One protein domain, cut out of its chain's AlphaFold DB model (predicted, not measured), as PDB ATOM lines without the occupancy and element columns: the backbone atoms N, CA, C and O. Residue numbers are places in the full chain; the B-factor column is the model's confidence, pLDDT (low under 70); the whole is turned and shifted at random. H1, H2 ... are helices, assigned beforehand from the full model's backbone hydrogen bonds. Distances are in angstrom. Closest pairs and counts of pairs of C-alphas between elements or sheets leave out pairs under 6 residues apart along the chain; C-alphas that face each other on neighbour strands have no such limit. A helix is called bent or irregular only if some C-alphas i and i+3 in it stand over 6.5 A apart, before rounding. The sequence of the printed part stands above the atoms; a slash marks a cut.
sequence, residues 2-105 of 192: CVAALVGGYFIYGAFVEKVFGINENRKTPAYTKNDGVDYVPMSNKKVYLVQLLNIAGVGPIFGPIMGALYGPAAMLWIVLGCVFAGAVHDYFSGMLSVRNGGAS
ATOM      1  N   CYS A   2     -43.646 -15.883  27.856       83.31
ATOM      2  CA  CYS A   2     -44.299 -16.351  29.093       83.31
ATOM      3  C   CYS A   2     -43.691 -17.637  29.682       83.31
ATOM      4  O   CYS A   2     -43.374 -17.683  30.865       83.31
ATOM      5  N   VAL A   3     -43.445 -18.651  28.846       85.38
ATOM      6  CA  VAL A   3     -42.802 -19.907  29.277       85.38
ATOM      7  C   VAL A   3     -41.393 -19.657  29.822       85.38
ATOM      8  O   VAL A   3     -41.039 -20.181  30.871       85.38
ATOM      9  N   ALA A   4     -40.608 -18.805  29.158       87.62
ATOM     10  CA  ALA A   4     -39.270 -18.448  29.624       87.62
ATOM     11  C   ALA A   4     -39.311 -17.704  30.971       87.62
ATOM     12  O   ALA A   4     -38.475 -17.965  31.828       87.62
ATOM     13  N   ALA A   5     -40.307 -16.837  31.186       87.50
ATOM     14  CA  ALA A   5     -40.512 -16.156  32.463       87.50
ATOM     15  C   ALA A   5     -40.911 -17.126  33.589       87.50
ATOM     16  O   ALA A   5     -40.406 -16.994  34.698       87.50
ATOM     17  N   LEU A   6     -41.750 -18.130  33.309       88.31
ATOM     18  CA  LEU A   6     -42.093 -19.178  34.282       88.31
ATOM     19  C   LEU A   6     -40.877 -20.033  34.649       88.31
ATOM     20  O   LEU A   6     -40.617 -20.256  35.827       88.31
ATOM     21  N   VAL A   7     -40.112 -20.475  33.649       89.25
ATOM     22  CA  VAL A   7     -38.898 -21.275  33.863       89.25
ATOM     23  C   VAL A   7     -37.846 -20.464  34.623       89.25
ATOM     24  O   VAL A   7     -37.298 -20.939  35.615       89.25
ATOM     25  N   GLY A   8     -37.601 -19.216  34.215       89.25
ATOM     26  CA  GLY A   8     -36.687 -18.312  34.912       89.25
ATOM     27  C   GLY A   8     -37.142 -18.012  36.341       89.25
ATOM     28  O   GLY A   8     -36.336 -18.063  37.264       89.25
ATOM     29  N   GLY A   9     -38.439 -17.775  36.547       88.38
ATOM     30  CA  GLY A   9     -39.033 -17.582  37.868       88.38
ATOM     31  C   GLY A   9     -38.851 -18.799  38.774       88.38
ATOM     32  O   GLY A   9     -38.455 -18.643  39.925       88.38
ATOM     33  N   TYR A  10     -39.051 -20.009  38.250       87.62
ATOM     34  CA  TYR A  10     -38.841 -21.246  39.002       87.62
ATOM     35  C   TYR A  10     -37.398 -21.377  39.507       87.62
ATOM     36  O   TYR A  10     -37.183 -21.572  40.701       87.62
ATOM     37  N   PHE A  11     -36.405 -21.209  38.629       89.44
ATOM     38  CA  PHE A  11     -35.002 -21.392  39.014       89.44
ATOM     39  C   PHE A  11     -34.431 -20.232  39.834       89.44
ATOM     40  O   PHE A  11     -33.655 -20.466  40.755       89.44
ATOM     41  N   ILE A  12     -34.786 -18.987  39.512       90.12
ATOM     42  CA  ILE A  12     -34.198 -17.805  40.156       90.12
ATOM     43  C   ILE A  12     -34.972 -17.466  41.428       90.12
ATOM     44  O   ILE A  12     -34.409 -17.406  42.521       90.12
ATOM     45  N   TYR A  13     -36.277 -17.238  41.287       89.75
ATOM     46  CA  TYR A  13     -37.107 -16.764  42.385       89.75
ATOM     47  C   TYR A  13     -37.513 -17.902  43.324       89.75
ATOM     48  O   TYR A  13     -37.497 -17.712  44.537       89.75
ATOM     49  N   GLY A  14     -37.769 -19.105  42.800       86.44
ATOM     50  CA  GLY A  14     -37.999 -20.295  43.624       86.44
ATOM     51  C   GLY A  14     -36.822 -20.592  44.558       86.44
ATOM     52  O   GLY A  14     -37.019 -20.698  45.768       86.44
ATOM     53  N   ALA A  15     -35.591 -20.604  44.030       87.12
ATOM     54  CA  ALA A  15     -34.384 -20.802  44.839       87.12
ATOM     55  C   ALA A  15     -34.178 -19.690  45.884       87.12
ATOM     56  O   ALA A  15     -33.748 -19.950  47.011       87.12
ATOM     57  N   PHE A  16     -34.506 -18.439  45.540       89.94
ATOM     58  CA  PHE A  16     -34.472 -17.330  46.492       89.94
ATOM     59  C   PHE A  16     -35.474 -17.532  47.638       89.94
ATOM     60  O   PHE A  16     -35.102 -17.417  48.805       89.94
ATOM     61  N   VAL A  17     -36.725 -17.872  47.324       89.62
ATOM     62  CA  VAL A  17     -37.801 -18.077  48.309       89.62
ATOM     63  C   VAL A  17     -37.493 -19.256  49.234       89.62
ATOM     64  O   VAL A  17     -37.654 -19.144  50.451       89.62
ATOM     65  N   GLU A  18     -36.978 -20.354  48.681       87.62
ATOM     66  CA  GLU A  18     -36.495 -21.509  49.442       87.62
ATOM     67  C   GLU A  18     -35.396 -21.116  50.439       87.62
ATOM     68  O   GLU A  18     -35.470 -21.451  51.627       87.62
ATOM     69  N   LYS A  19     -34.408 -20.334  49.986       86.81
ATOM     70  CA  LYS A  19     -33.315 -19.851  50.835       86.81
ATOM     71  C   LYS A  19     -33.809 -18.931  51.951       86.81
ATOM     72  O   LYS A  19     -33.328 -19.040  53.075       86.81
ATOM     73  N   VAL A  20     -34.764 -18.045  51.661       88.50
ATOM     74  CA  VAL A  20     -35.356 -17.130  52.652       88.50
ATOM     75  C   VAL A  20     -36.091 -17.899  53.746       88.50
ATOM     76  O   VAL A  20     -35.991 -17.544  54.919       88.50
ATOM     77  N   PHE A  21     -36.821 -18.959  53.392       82.06
ATOM     78  CA  PHE A  21     -37.602 -19.702  54.378       82.06
ATOM     79  C   PHE A  21     -36.773 -20.697  55.194       82.06
ATOM     80  O   PHE A  21     -37.161 -21.020  56.321       82.06
ATOM     81  N   GLY A  22     -35.654 -21.181  54.648       83.25
ATOM     82  CA  GLY A  22     -34.749 -22.124  55.305       83.25
ATOM     83  C   GLY A  22     -35.379 -23.509  55.456       83.25
ATOM     84  O   GLY A  22     -35.956 -23.844  56.499       83.25
ATOM     85  N   ILE A  23     -35.302 -24.327  54.408       83.06
ATOM     86  CA  ILE A  23     -35.796 -25.707  54.456       83.06
ATOM     87  C   ILE A  23     -34.893 -26.546  55.366       83.06
ATOM     88  O   ILE A  23     -33.674 -26.420  55.363       83.06
ATOM     89  N   ASN A  24     -35.515 -27.410  56.168       84.12
ATOM     90  CA  ASN A  24     -34.811 -28.446  56.911       84.12
ATOM     91  C   ASN A  24     -35.267 -29.803  56.377       84.12
ATOM     92  O   ASN A  24     -36.342 -30.276  56.746       84.12
ATOM     93  N   GLU A  25     -34.450 -30.406  55.519       81.00
ATOM     94  CA  GLU A  25     -34.725 -31.697  54.876       81.00
ATOM     95  C   GLU A  25     -34.841 -32.852  55.882       81.00
ATOM     96  O   GLU A  25     -35.560 -33.819  55.646       81.00
ATOM     97  N   ASN A  26     -34.209 -32.729  57.054       83.19
ATOM     98  CA  ASN A  26     -34.258 -33.748  58.103       83.19
ATOM     99  C   ASN A  26     -35.579 -33.732  58.892       83.19
ATOM    100  O   ASN A  26     -35.833 -34.617  59.716       83.19
ATOM    101  N   ARG A  27     -36.437 -32.724  58.685       83.44
ATOM    102  CA  ARG A  27     -37.737 -32.647  59.355       83.44
ATOM    103  C   ARG A  27     -38.706 -33.635  58.711       83.44
ATOM    104  O   ARG A  27     -39.207 -33.408  57.614       83.44
ATOM    105  N   LYS A  28     -39.067 -34.680  59.456       85.62
ATOM    106  CA  LYS A  28     -40.165 -35.574  59.070       85.62
ATOM    107  C   LYS A  28     -41.478 -34.792  58.971       85.62
ATOM    108  O   LYS A  28     -41.807 -34.005  59.859       85.62
ATOM    109  N   THR A  29     -42.220 -35.006  57.886       88.31
ATOM    110  CA  THR A  29     -43.513 -34.348  57.671       88.31
ATOM    111  C   THR A  29     -44.588 -34.927  58.603       88.31
ATOM    112  O   THR A  29     -44.466 -36.073  59.048       88.31
ATOM    113  N   PRO A  30     -45.671 -34.172  58.878       85.81
ATOM    114  CA  PRO A  30     -46.778 -34.630  59.717       85.81
ATOM    115  C   PRO A  30     -47.374 -35.973  59.280       85.81
ATOM    116  O   PRO A  30     -47.749 -36.770  60.133       85.81
ATOM    117  N   ALA A  31     -47.360 -36.264  57.974       85.31
ATOM    118  CA  ALA A  31     -47.794 -37.543  57.410       85.31
ATOM    119  C   ALA A  31     -47.033 -38.761  57.972       85.31
ATOM    120  O   ALA A  31     -47.586 -39.853  58.043       85.31
ATOM    121  N   TYR A  32     -45.775 -38.588  58.392       86.38
ATOM    122  CA  TYR A  32     -44.973 -39.654  59.002       86.38
ATOM    123  C   TYR A  32     -44.960 -39.605  60.532       86.38
ATOM    124  O   TYR A  32     -44.746 -40.634  61.163       86.38
ATOM    125  N   THR A  33     -45.156 -38.433  61.144       87.81
ATOM    126  CA  THR A  33     -45.097 -38.284  62.612       87.81
ATOM    127  C   THR A  33     -46.448 -38.447  63.304       87.81
ATOM    128  O   THR A  33     -46.474 -38.758  64.489       87.81
ATOM    129  N   LYS A  34     -47.559 -38.192  62.603       86.00
ATOM    130  CA  LYS A  34     -48.934 -38.229  63.128       86.00
ATOM    131  C   LYS A  34     -49.826 -39.174  62.320       86.00
ATOM    132  O   LYS A  34     -50.991 -38.876  62.119       86.00
ATOM    133  N   ASN A  35     -49.262 -40.265  61.807       85.19
ATOM    134  CA  ASN A  35     -49.965 -41.167  60.899       85.19
ATOM    135  C   ASN A  35     -51.202 -41.783  61.574       85.19
ATOM    136  O   ASN A  35     -51.063 -42.596  62.487       85.19
ATOM    137  N   ASP A  36     -52.387 -41.370  61.133       84.06
ATOM    138  CA  ASP A  36     -53.686 -41.801  61.661       84.06
ATOM    139  C   ASP A  36     -54.514 -42.586  60.630       84.06
ATOM    140  O   ASP A  36     -55.621 -43.032  60.925       84.06
ATOM    141  N   GLY A  37     -53.977 -42.775  59.420       78.94
ATOM    142  CA  GLY A  37     -54.657 -43.472  58.331       78.94
ATOM    143  C   GLY A  37     -55.798 -42.689  57.669       78.94
ATOM    144  O   GLY A  37     -56.390 -43.218  56.727       78.94
ATOM    145  N   VAL A  38     -56.097 -41.462  58.112       79.62
ATOM    146  CA  VAL A  38     -57.206 -40.636  57.605       79.62
ATOM    147  C   VAL A  38     -56.710 -39.251  57.184       79.62
ATOM    148  O   VAL A  38     -56.641 -38.982  55.985       79.62
ATOM    149  N   ASP A  39     -56.312 -38.398  58.132       80.75
ATOM    150  CA  ASP A  39     -55.852 -37.028  57.859       80.75
ATOM    151  C   ASP A  39     -54.349 -36.981  57.532       80.75
ATOM    152  O   ASP A  39     -53.877 -36.110  56.795       80.75
ATOM    153  N   TYR A  40     -53.577 -37.941  58.044       84.44
ATOM    154  CA  TYR A  40     -52.130 -38.028  57.887       84.44
ATOM    155  C   TYR A  40     -51.741 -39.382  57.297       84.44
ATOM    156  O   TYR A  40     -51.436 -40.336  58.011       84.44
ATOM    157  N   VAL A  41     -51.698 -39.449  55.968       86.50
ATOM    158  CA  VAL A  41     -51.319 -40.665  55.238       86.50
ATOM    159  C   VAL A  41     -50.075 -40.402  54.385       86.50
ATOM    160  O   VAL A  41     -50.085 -39.492  53.551       86.50
ATOM    161  N   PRO A  42     -48.989 -41.180  54.545       87.94
ATOM    162  CA  PRO A  42     -47.820 -41.054  53.693       87.94
ATOM    163  C   PRO A  42     -48.166 -41.507  52.273       87.94
ATOM    164  O   PRO A  42     -48.641 -42.618  52.041       87.94
ATOM    165  N   MET A  43     -47.905 -40.633  51.305       87.50
ATOM    166  CA  MET A  43     -48.168 -40.869  49.889       87.50
ATOM    167  C   MET A  43     -46.877 -40.766  49.083       87.50
ATOM    168  O   MET A  43     -45.952 -40.045  49.451       87.50
ATOM    169  N   SER A  44     -46.809 -41.478  47.958       90.38
ATOM    170  CA  SER A  44     -45.689 -41.333  47.028       90.38
ATOM    171  C   SER A  44     -45.707 -39.951  46.370       90.38
ATOM    172  O   SER A  44     -46.776 -39.402  46.099       90.38
ATOM    173  N   ASN A  45     -44.529 -39.416  46.032       87.25
ATOM    174  CA  ASN A  45     -44.389 -38.081  45.431       87.25
ATOM    175  C   ASN A  45     -45.315 -37.874  44.223       87.25
ATOM    176  O   ASN A  45     -45.962 -36.841  44.110       87.25
ATOM    177  N   LYS A  46     -45.452 -38.887  43.353       90.88
ATOM    178  CA  LYS A  46     -46.342 -38.826  42.181       90.88
ATOM    179  C   LYS A  46     -47.810 -38.600  42.560       90.88
ATOM    180  O   LYS A  46     -48.484 -37.814  41.906       90.88
ATOM    181  N   LYS A  47     -48.298 -39.263  43.615       89.31
ATOM    182  CA  LYS A  47     -49.673 -39.077  44.106       89.31
ATOM    183  C   LYS A  47     -49.855 -37.683  44.697       89.31
ATOM    184  O   LYS A  47     -50.857 -37.046  44.410       89.31
ATOM    185  N   VAL A  48     -48.872 -37.192  45.454       89.69
ATOM    186  CA  VAL A  48     -48.909 -35.839  46.035       89.69
ATOM    187  C   VAL A  48     -48.971 -34.771  44.939       89.69
ATOM    188  O   VAL A  48     -49.836 -33.904  44.994       89.69
ATOM    189  N   TYR A  49     -48.127 -34.871  43.906       89.31
ATOM    190  CA  TYR A  49     -48.173 -33.956  42.760       89.31
ATOM    191  C   TYR A  49     -49.512 -34.006  42.026       89.31
ATOM    192  O   TYR A  49     -50.031 -32.962  41.645       89.31
ATOM    193  N   LEU A  50     -50.080 -35.200  41.847       89.69
ATOM    194  CA  LEU A  50     -51.385 -35.352  41.216       89.69
ATOM    195  C   LEU A  50     -52.484 -34.683  42.050       89.69
ATOM    196  O   LEU A  50     -53.260 -33.914  41.502       89.69
ATOM    197  N   VAL A  51     -52.518 -34.909  43.366       89.56
ATOM    198  CA  VAL A  51     -53.492 -34.260  44.262       89.56
ATOM    199  C   VAL A  51     -53.344 -32.737  44.224       89.56
ATOM    200  O   VAL A  51     -54.344 -32.039  44.087       89.56
ATOM    201  N   GLN A  52     -52.113 -32.215  44.260       89.50
ATOM    202  CA  GLN A  52     -51.881 -30.773  44.152       89.50
ATOM    203  C   GLN A  52     -52.352 -30.224  42.801       89.50
ATOM    204  O   GLN A  52     -52.987 -29.172  42.753       89.50
ATOM    205  N   LEU A  53     -52.097 -30.955  41.712       88.62
ATOM    206  CA  LEU A  53     -52.566 -30.590  40.380       88.62
ATOM    207  C   LEU A  53     -54.093 -30.586  40.311       88.62
ATOM    208  O   LEU A  53     -54.655 -29.648  39.763       88.62
ATOM    209  N   LEU A  54     -54.773 -31.576  40.892       87.44
ATOM    210  CA  LEU A  54     -56.236 -31.618  40.943       87.44
ATOM    211  C   LEU A  54     -56.814 -30.453  41.760       87.44
ATOM    212  O   LEU A  54     -57.815 -29.873  41.357       87.44
ATOM    213  N   ASN A  55     -56.162 -30.071  42.861       86.19
ATOM    214  CA  ASN A  55     -56.613 -28.969  43.714       86.19
ATOM    215  C   ASN A  55     -56.522 -27.593  43.027       86.19
ATOM    216  O   ASN A  55     -57.300 -26.699  43.355       86.19
ATOM    217  N   ILE A  56     -55.597 -27.411  42.077       83.88
ATOM    218  CA  ILE A  56     -55.499 -26.191  41.254       83.88
ATOM    219  C   ILE A  56     -56.237 -26.317  39.909       83.88
ATOM    220  O   ILE A  56     -56.608 -25.305  39.305       83.88
ATOM    221  N   ALA A  57     -56.476 -27.542  39.436       81.44
ATOM    222  CA  ALA A  57     -57.206 -27.843  38.210       81.44
ATOM    223  C   ALA A  57     -58.711 -27.625  38.408       81.44
ATOM    224  O   ALA A  57     -59.499 -28.552  38.561       81.44
ATOM    225  N   GLY A  58     -59.108 -26.358  38.397       79.75
ATOM    226  CA  GLY A  58     -60.500 -25.940  38.312       79.75
ATOM    227  C   GLY A  58     -60.755 -25.130  37.048       79.75
ATOM    228  O   GLY A  58     -60.196 -25.369  35.981       79.75
ATOM    229  N   VAL A  59     -61.557 -24.086  37.200       82.75
ATOM    230  CA  VAL A  59     -61.769 -23.066  36.166       82.75
ATOM    231  C   VAL A  59     -60.495 -22.275  35.821       82.75
ATOM    232  O   VAL A  59     -60.378 -21.758  34.714       82.75
ATOM    233  N   GLY A  60     -59.503 -22.217  36.714       82.81
ATOM    234  CA  GLY A  60     -58.270 -21.438  36.525       82.81
ATOM    235  C   GLY A  60     -57.527 -21.722  35.207       82.81
ATOM    236  O   GLY A  60     -57.370 -20.798  34.407       82.81
ATOM    237  N   PRO A  61     -57.110 -22.973  34.926       85.00
ATOM    238  CA  PRO A  61     -56.419 -23.327  33.680       85.00
ATOM    239  C   PRO A  61     -57.220 -23.097  32.393       85.00
ATOM    240  O   PRO A  61     -56.620 -22.991  31.328       85.00
ATOM    241  N   ILE A  62     -58.550 -23.017  32.477       85.75
ATOM    242  CA  ILE A  62     -59.423 -22.770  31.322       85.75
ATOM    243  C   ILE A  62     -59.556 -21.263  31.092       85.75
ATOM    244  O   ILE A  62     -59.244 -20.756  30.017       85.75
ATOM    245  N   PHE A  63     -59.979 -20.522  32.116       84.94
ATOM    246  CA  PHE A  63     -60.237 -19.089  31.994       84.94
ATOM    247  C   PHE A  63     -58.956 -18.257  31.911       84.94
ATOM    248  O   PHE A  63     -58.959 -17.230  31.244       84.94
ATOM    249  N   GLY A  64     -57.853 -18.680  32.533       86.06
ATOM    250  CA  GLY A  64     -56.586 -17.943  32.513       86.06
ATOM    251  C   GLY A  64     -56.075 -17.665  31.091       86.06
ATOM    252  O   GLY A  64     -55.906 -16.496  30.736       86.06
ATOM    253  N   PRO A  65     -55.879 -18.695  30.246       87.00
ATOM    254  CA  PRO A  65     -55.472 -18.511  28.854       87.00
ATOM    255  C   PRO A  65     -56.507 -17.767  28.007       87.00
ATOM    256  O   PRO A  65     -56.119 -16.931  27.198       87.00
ATOM    257  N   ILE A  66     -57.807 -18.024  28.209       88.56
ATOM    258  CA  ILE A  66     -58.884 -17.337  27.475       88.56
ATOM    259  C   ILE A  66     -58.849 -15.835  27.767       88.56
ATOM    260  O   ILE A  66     -58.802 -15.028  26.846       88.56
ATOM    261  N   MET A  67     -58.800 -15.448  29.042       86.50
ATOM    262  CA  MET A  67     -58.699 -14.044  29.448       86.50
ATOM    263  C   MET A  67     -57.384 -13.434  28.950       86.50
ATOM    264  O   MET A  67     -57.370 -12.327  28.422       86.50
ATOM    265  N   GLY A  68     -56.280 -14.174  29.030       89.12
ATOM    266  CA  GLY A  68     -55.003 -13.758  28.456       89.12
ATOM    267  C   GLY A  68     -55.063 -13.500  26.945       89.12
ATOM    268  O   GLY A  68     -54.436 -12.560  26.465       89.12
ATOM    269  N   ALA A  69     -55.825 -14.299  26.198       89.88
ATOM    270  CA  ALA A  69     -56.030 -14.112  24.766       89.88
ATOM    271  C   ALA A  69     -56.955 -12.920  24.466       89.88
ATOM    272  O   ALA A  69     -56.651 -12.135  23.571       89.88
ATOM    273  N   LEU A  70     -58.036 -12.750  25.236       90.62
ATOM    274  CA  LEU A  70     -59.018 -11.671  25.062       90.62
ATOM    275  C   LEU A  70     -58.437 -10.281  25.358       90.62
ATOM    276  O   LEU A  70     -58.667  -9.344  24.600       90.62
ATOM    277  N   TYR A  71     -57.674 -10.143  26.445       90.81
ATOM    278  CA  TYR A  71     -57.088  -8.864  26.873       90.81
ATOM    279  C   TYR A  71     -55.679  -8.620  26.306       90.81
ATOM    280  O   TYR A  71     -55.034  -7.614  26.612       90.81
ATOM    281  N   GLY A  72     -55.195  -9.532  25.462       89.88
ATOM    282  CA  GLY A  72     -53.937  -9.409  24.740       89.88
ATOM    283  C   GLY A  72     -52.669  -9.714  25.557       89.88
ATOM    284  O   GLY A  72     -52.710 -10.108  26.727       89.88
ATOM    285  N   PRO A  73     -51.481  -9.523  24.947       87.81
ATOM    286  CA  PRO A  73     -50.207 -10.002  25.494       87.81
ATOM    287  C   PRO A  73     -49.824  -9.423  26.864       87.81
ATOM    288  O   PRO A  73     -49.171 -10.105  27.656       87.81
ATOM    289  N   ALA A  74     -50.232  -8.184  27.160       89.44
ATOM    290  CA  ALA A  74     -49.958  -7.535  28.440       89.44
ATOM    291  C   ALA A  74     -50.668  -8.245  29.606       89.44
ATOM    292  O   ALA A  74     -50.058  -8.475  30.651       89.44
ATOM    293  N   ALA A  75     -51.920  -8.668  29.405       90.06
ATOM    294  CA  ALA A  75     -52.665  -9.437  30.395       90.06
ATOM    295  C   ALA A  75     -52.026 -10.812  30.630       90.06
ATOM    296  O   ALA A  75     -51.862 -11.230  31.775       90.06
ATOM    297  N   MET A  76     -51.577 -11.486  29.566       87.81
ATOM    298  CA  MET A  76     -50.842 -12.751  29.682       87.81
ATOM    299  C   MET A  76     -49.544 -12.624  30.486       87.81
ATOM    300  O   MET A  76     -49.260 -13.478  31.326       87.81
ATOM    301  N   LEU A  77     -48.765 -11.561  30.267       89.88
ATOM    302  CA  LEU A  77     -47.572 -11.290  31.071       89.88
ATOM    303  C   LEU A  77     -47.918 -11.064  32.542       89.88
ATOM    304  O   LEU A  77     -47.263 -11.631  33.412       89.88
ATOM    305  N   TRP A  78     -48.956 -10.276  32.820       90.12
ATOM    306  CA  TRP A  78     -49.384 -10.000  34.188       90.12
ATOM    307  C   TRP A  78     -49.838 -11.262  34.922       90.12
ATOM    308  O   TRP A  78     -49.442 -11.480  36.065       90.12
ATOM    309  N   ILE A  79     -50.605 -12.131  34.253       89.75
ATOM    310  CA  ILE A  79     -51.021 -13.430  34.799       89.75
ATOM    311  C   ILE A  79     -49.788 -14.255  35.181       89.75
ATOM    312  O   ILE A  79     -49.695 -14.741  36.304       89.75
ATOM    313  N   VAL A  80     -48.808 -14.362  34.282       90.12
ATOM    314  CA  VAL A  80     -47.577 -15.128  34.522       90.12
ATOM    315  C   VAL A  80     -46.779 -14.564  35.695       90.12
ATOM    316  O   VAL A  80     -46.363 -15.319  36.573       90.12
ATOM    317  N   LEU A  81     -46.585 -13.245  35.741       91.31
ATOM    318  CA  LEU A  81     -45.866 -12.593  36.834       91.31
ATOM    319  C   LEU A  81     -46.607 -12.768  38.166       91.31
ATOM    320  O   LEU A  81     -45.986 -13.126  39.165       91.31
ATOM    321  N   GLY A  82     -47.930 -12.604  38.182       91.50
ATOM    322  CA  GLY A  82     -48.762 -12.845  39.361       91.50
ATOM    323  C   GLY A  82     -48.669 -14.287  39.868       91.50
ATOM    324  O   GLY A  82     -48.540 -14.512  41.073       91.50
ATOM    325  N   CYS A  83     -48.649 -15.272  38.966       90.00
ATOM    326  CA  CYS A  83     -48.448 -16.677  39.325       90.00
ATOM    327  C   CYS A  83     -47.090 -16.919  39.996       90.00
ATOM    328  O   CYS A  83     -47.038 -17.648  40.984       90.00
ATOM    329  N   VAL A  84     -46.010 -16.304  39.504       90.81
ATOM    330  CA  VAL A  84     -44.659 -16.468  40.071       90.81
ATOM    331  C   VAL A  84     -44.531 -15.763  41.420       90.81
ATOM    332  O   VAL A  84     -44.081 -16.377  42.384       90.81
ATOM    333  N   PHE A  85     -44.924 -14.489  41.506       90.31
ATOM    334  CA  PHE A  85     -44.656 -13.662  42.686       90.31
ATOM    335  C   PHE A  85     -45.653 -13.855  43.826       90.31
ATOM    336  O   PHE A  85     -45.251 -13.795  44.987       90.31
ATOM    337  N   ALA A  86     -46.929 -14.089  43.510       90.44
ATOM    338  CA  ALA A  86     -47.979 -14.252  44.507       90.44
ATOM    339  C   ALA A  86     -48.409 -15.714  44.636       90.44
ATOM    340  O   ALA A  86     -48.327 -16.269  45.725       90.44
ATOM    341  N   GLY A  87     -48.824 -16.357  43.541       90.38
ATOM    342  CA  GLY A  87     -49.430 -17.694  43.583       90.38
ATOM    343  C   GLY A  87     -48.500 -18.775  44.139       90.38
ATOM    344  O   GLY A  87     -48.763 -19.341  45.200       90.38
ATOM    345  N   ALA A  88     -47.392 -19.035  43.444       89.75
ATOM    346  CA  ALA A  88     -46.438 -20.083  43.803       89.75
ATOM    347  C   ALA A  88     -45.816 -19.850  45.188       89.75
ATOM    348  O   ALA A  88     -45.669 -20.779  45.981       89.75
ATOM    349  N   VAL A  89     -45.499 -18.594  45.504       91.88
ATOM    350  CA  VAL A  89     -44.931 -18.213  46.801       91.88
ATOM    351  C   VAL A  89     -45.928 -18.387  47.937       91.88
ATOM    352  O   VAL A  89     -45.567 -18.905  48.992       91.88
ATOM    353  N   HIS A  90     -47.184 -17.994  47.731       91.75
ATOM    354  CA  HIS A  90     -48.232 -18.160  48.730       91.75
ATOM    355  C   HIS A  90     -48.501 -19.638  49.029       91.75
ATOM    356  O   HIS A  90     -48.626 -20.004  50.199       91.75
ATOM    357  N   ASP A  91     -48.554 -20.490  48.000       91.38
ATOM    358  CA  ASP A  91     -48.739 -21.938  48.153       91.38
ATOM    359  C   ASP A  91     -47.561 -22.568  48.916       91.38
ATOM    360  O   ASP A  91     -47.755 -23.256  49.923       91.38
ATOM    361  N   TYR A  92     -46.329 -22.222  48.531       91.19
ATOM    362  CA  TYR A  92     -45.117 -22.687  49.201       91.19
ATOM    363  C   TYR A  92     -45.053 -22.260  50.677       91.19
ATOM    364  O   TYR A  92     -44.822 -23.092  51.559       91.19
ATOM    365  N   PHE A  93     -45.300 -20.981  50.980       91.38
ATOM    366  CA  PHE A  93     -45.289 -20.488  52.358       91.38
ATOM    367  C   PHE A  93     -46.397 -21.108  53.202       91.38
ATOM    368  O   PHE A  93     -46.136 -21.528  54.332       91.38
ATOM    369  N   SER A  94     -47.612 -21.210  52.663       92.06
ATOM    370  CA  SER A  94     -48.743 -21.813  53.372       92.06
ATOM    371  C   SER A  94     -48.475 -23.285  53.687       92.06
ATOM    372  O   SER A  94     -48.660 -23.713  54.830       92.06
ATOM    373  N   GLY A  95     -47.949 -24.043  52.719       91.12
ATOM    374  CA  GLY A  95     -47.550 -25.437  52.907       91.12
ATOM    375  C   GLY A  95     -46.447 -25.590  53.955       91.12
ATOM    376  O   GLY A  95     -46.579 -26.383  54.891       91.12
ATOM    377  N   MET A  96     -45.384 -24.788  53.872       90.44
ATOM    378  CA  MET A  96     -44.257 -24.887  54.801       90.44
ATOM    379  C   MET A  96     -44.630 -24.460  56.230       90.44
ATOM    380  O   MET A  96     -44.180 -25.077  57.203       90.44
ATOM    381  N   LEU A  97     -45.499 -23.457  56.390       91.62
ATOM    382  CA  LEU A  97     -46.069 -23.079  57.689       91.62
ATOM    383  C   LEU A  97     -46.940 -24.192  58.275       91.62
ATOM    384  O   LEU A  97     -46.823 -24.480  59.471       91.62
ATOM    385  N   SER A  98     -47.767 -24.835  57.448       92.12
ATOM    386  CA  SER A  98     -48.599 -25.968  57.859       92.12
ATOM    387  C   SER A  98     -47.749 -27.151  58.320       92.12
ATOM    388  O   SER A  98     -47.926 -27.631  59.443       92.12
ATOM    389  N   VAL A  99     -46.737 -27.552  57.543       91.00
ATOM    390  CA  VAL A  99     -45.798 -28.633  57.899       91.00
ATOM    391  C   VAL A  99     -45.080 -28.338  59.218       91.00
ATOM    392  O   VAL A  99     -44.995 -29.211  60.085       91.00
ATOM    393  N   ARG A 100     -44.613 -27.100  59.427       90.19
ATOM    394  CA  ARG A 100     -43.962 -26.680  60.683       90.19
ATOM    395  C   ARG A 100     -44.909 -26.682  61.882       90.19
ATOM    396  O   ARG A 100     -44.461 -26.941  62.996       90.19
ATOM    397  N   ASN A 101     -46.200 -26.446  61.658       91.31
ATOM    398  CA  ASN A 101     -47.242 -26.479  62.684       91.31
ATOM    399  C   ASN A 101     -47.980 -27.822  62.757       91.31
ATOM    400  O   ASN A 101     -49.059 -27.910  63.339       91.31
ATOM    401  N   GLY A 102     -47.393 -28.889  62.212       88.44
ATOM    402  CA  GLY A 102     -47.927 -30.232  62.372       88.44
ATOM    403  C   GLY A 102     -49.193 -30.502  61.560       88.44
ATOM    404  O   GLY A 102     -50.003 -31.283  62.048       88.44
ATOM    405  N   GLY A 103     -49.358 -29.862  60.396       87.56
ATOM    406  CA  GLY A 103     -50.500 -30.023  59.482       87.56
ATOM    407  C   GLY A 103     -51.650 -29.040  59.708       87.56
ATOM    408  O   GLY A 103     -52.746 -29.241  59.203       87.56
ATOM    409  N   ALA A 104     -51.431 -27.987  60.495       90.69
ATOM    410  CA  ALA A 104     -52.478 -27.042  60.866       90.69
ATOM    411  C   ALA A 104     -52.979 -26.206  59.666       90.69
ATOM    412  O   ALA A 104     -52.208 -25.866  58.764       90.69
ATOM    413  N   SER A 105     -54.264 -25.837  59.673       91.56
ATOM    414  CA  SER A 105     -54.876 -24.959  58.663       91.56
ATOM    415  C   SER A 105     -54.481 -23.492  58.865       91.56
ATOM    416  O   SER A 105     -54.205 -23.068  59.990       91.56
TER     417      SER A 105
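This is residues 2 to 105 of the 192 residues of the protein "Carbon starvation protein A" of Photobacterium aphoticum (UniProt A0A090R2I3). One long helix, H5, bent but running nearly straight, makes the long axis, with the helix H1 side by side with it on one flank; on another flank H4 folds back along its arm H5a as a helical hairpin. From H2, by the far end of H5b, the chain returns through a long link and H3 to H4, an open loop with a gap between H3 and H5. The printed part has 104 residues with five named helices, H1 to H5 in order, and no named strand; its class is all helix. It is loose, with a radius of gyration of the C-alphas of 16.4 A, and elongated, spanning 49 by 29 by 23 A.

Find C-alpha 73 at (-50.207, -10.002, 25.494), where H5, residues 73 to 100, begins. By its hydrogen bonds it was assigned as one helix, but it is bent: C-alphas 85 and 88 are 6.8 A apart. Its arms are H5a, residues 73 to 85, 18.4 A long, and H5b, residues 88 to 100, 18.3 A long, ending at C-alpha 100 (-43.962, -26.680, 60.683). H1, residues 2 to 21, starts at (-44.299, -16.351, 29.093), runs 26.4 A and has a kink of 29 degrees near residue 9. H2 is residues 30 to 33, 5.0 A; H3 is residues 45 to 56, 16.8 A; H4 is residues 60 to 70, 15.1 A, neither bent nor irregular, but only just: C-alphas 62 and 65 are 6.3 A apart.

Start at H5, whose arms stand at a shallow tilt of 17 degrees. H1 touches H5a, the same way at a shallow tilt of 20 degrees; the closest C-alphas, of Gly 9 and Val 84, are 6.1 A apart. With residues 14 to 21 alone H1 only just touches H5b, with 3 pairs of C-alphas within 8 A, the closest those of Val 17 and Val 89 at 7.3 A. H4 and H5a form a helical hairpin, opposite ways at a shallow tilt of 33 degrees, only just short of steep; the closest C-alphas, of Gly 68 and Met 76, are 4.5 A apart. H2 is close to H5b but not clearly touching it, its closest C-alphas being those of Pro 30 and Val 99, 6.3 A apart. H3 is apart from H5a and H5b, and meets H4 only through their link. Each O i to N i+4 pair is within hydrogen-bond range in H3, H5a and H5b, against 15 of 16 in H1 and 5 of 7 in H4; H2 is too short for such a pair.

Look for the two C-alphas farthest apart, those of Asp 36 and Gly 72, at 49.1 A. Residues 44 to 63, of which 45 to 56 belong to H3 and 60 to 63 to H4, stand free. The link from H2 to H3 is long, with 11 residues. The printed part has no cut; its mean pLDDT is 87.8, and no printed residue is under 70.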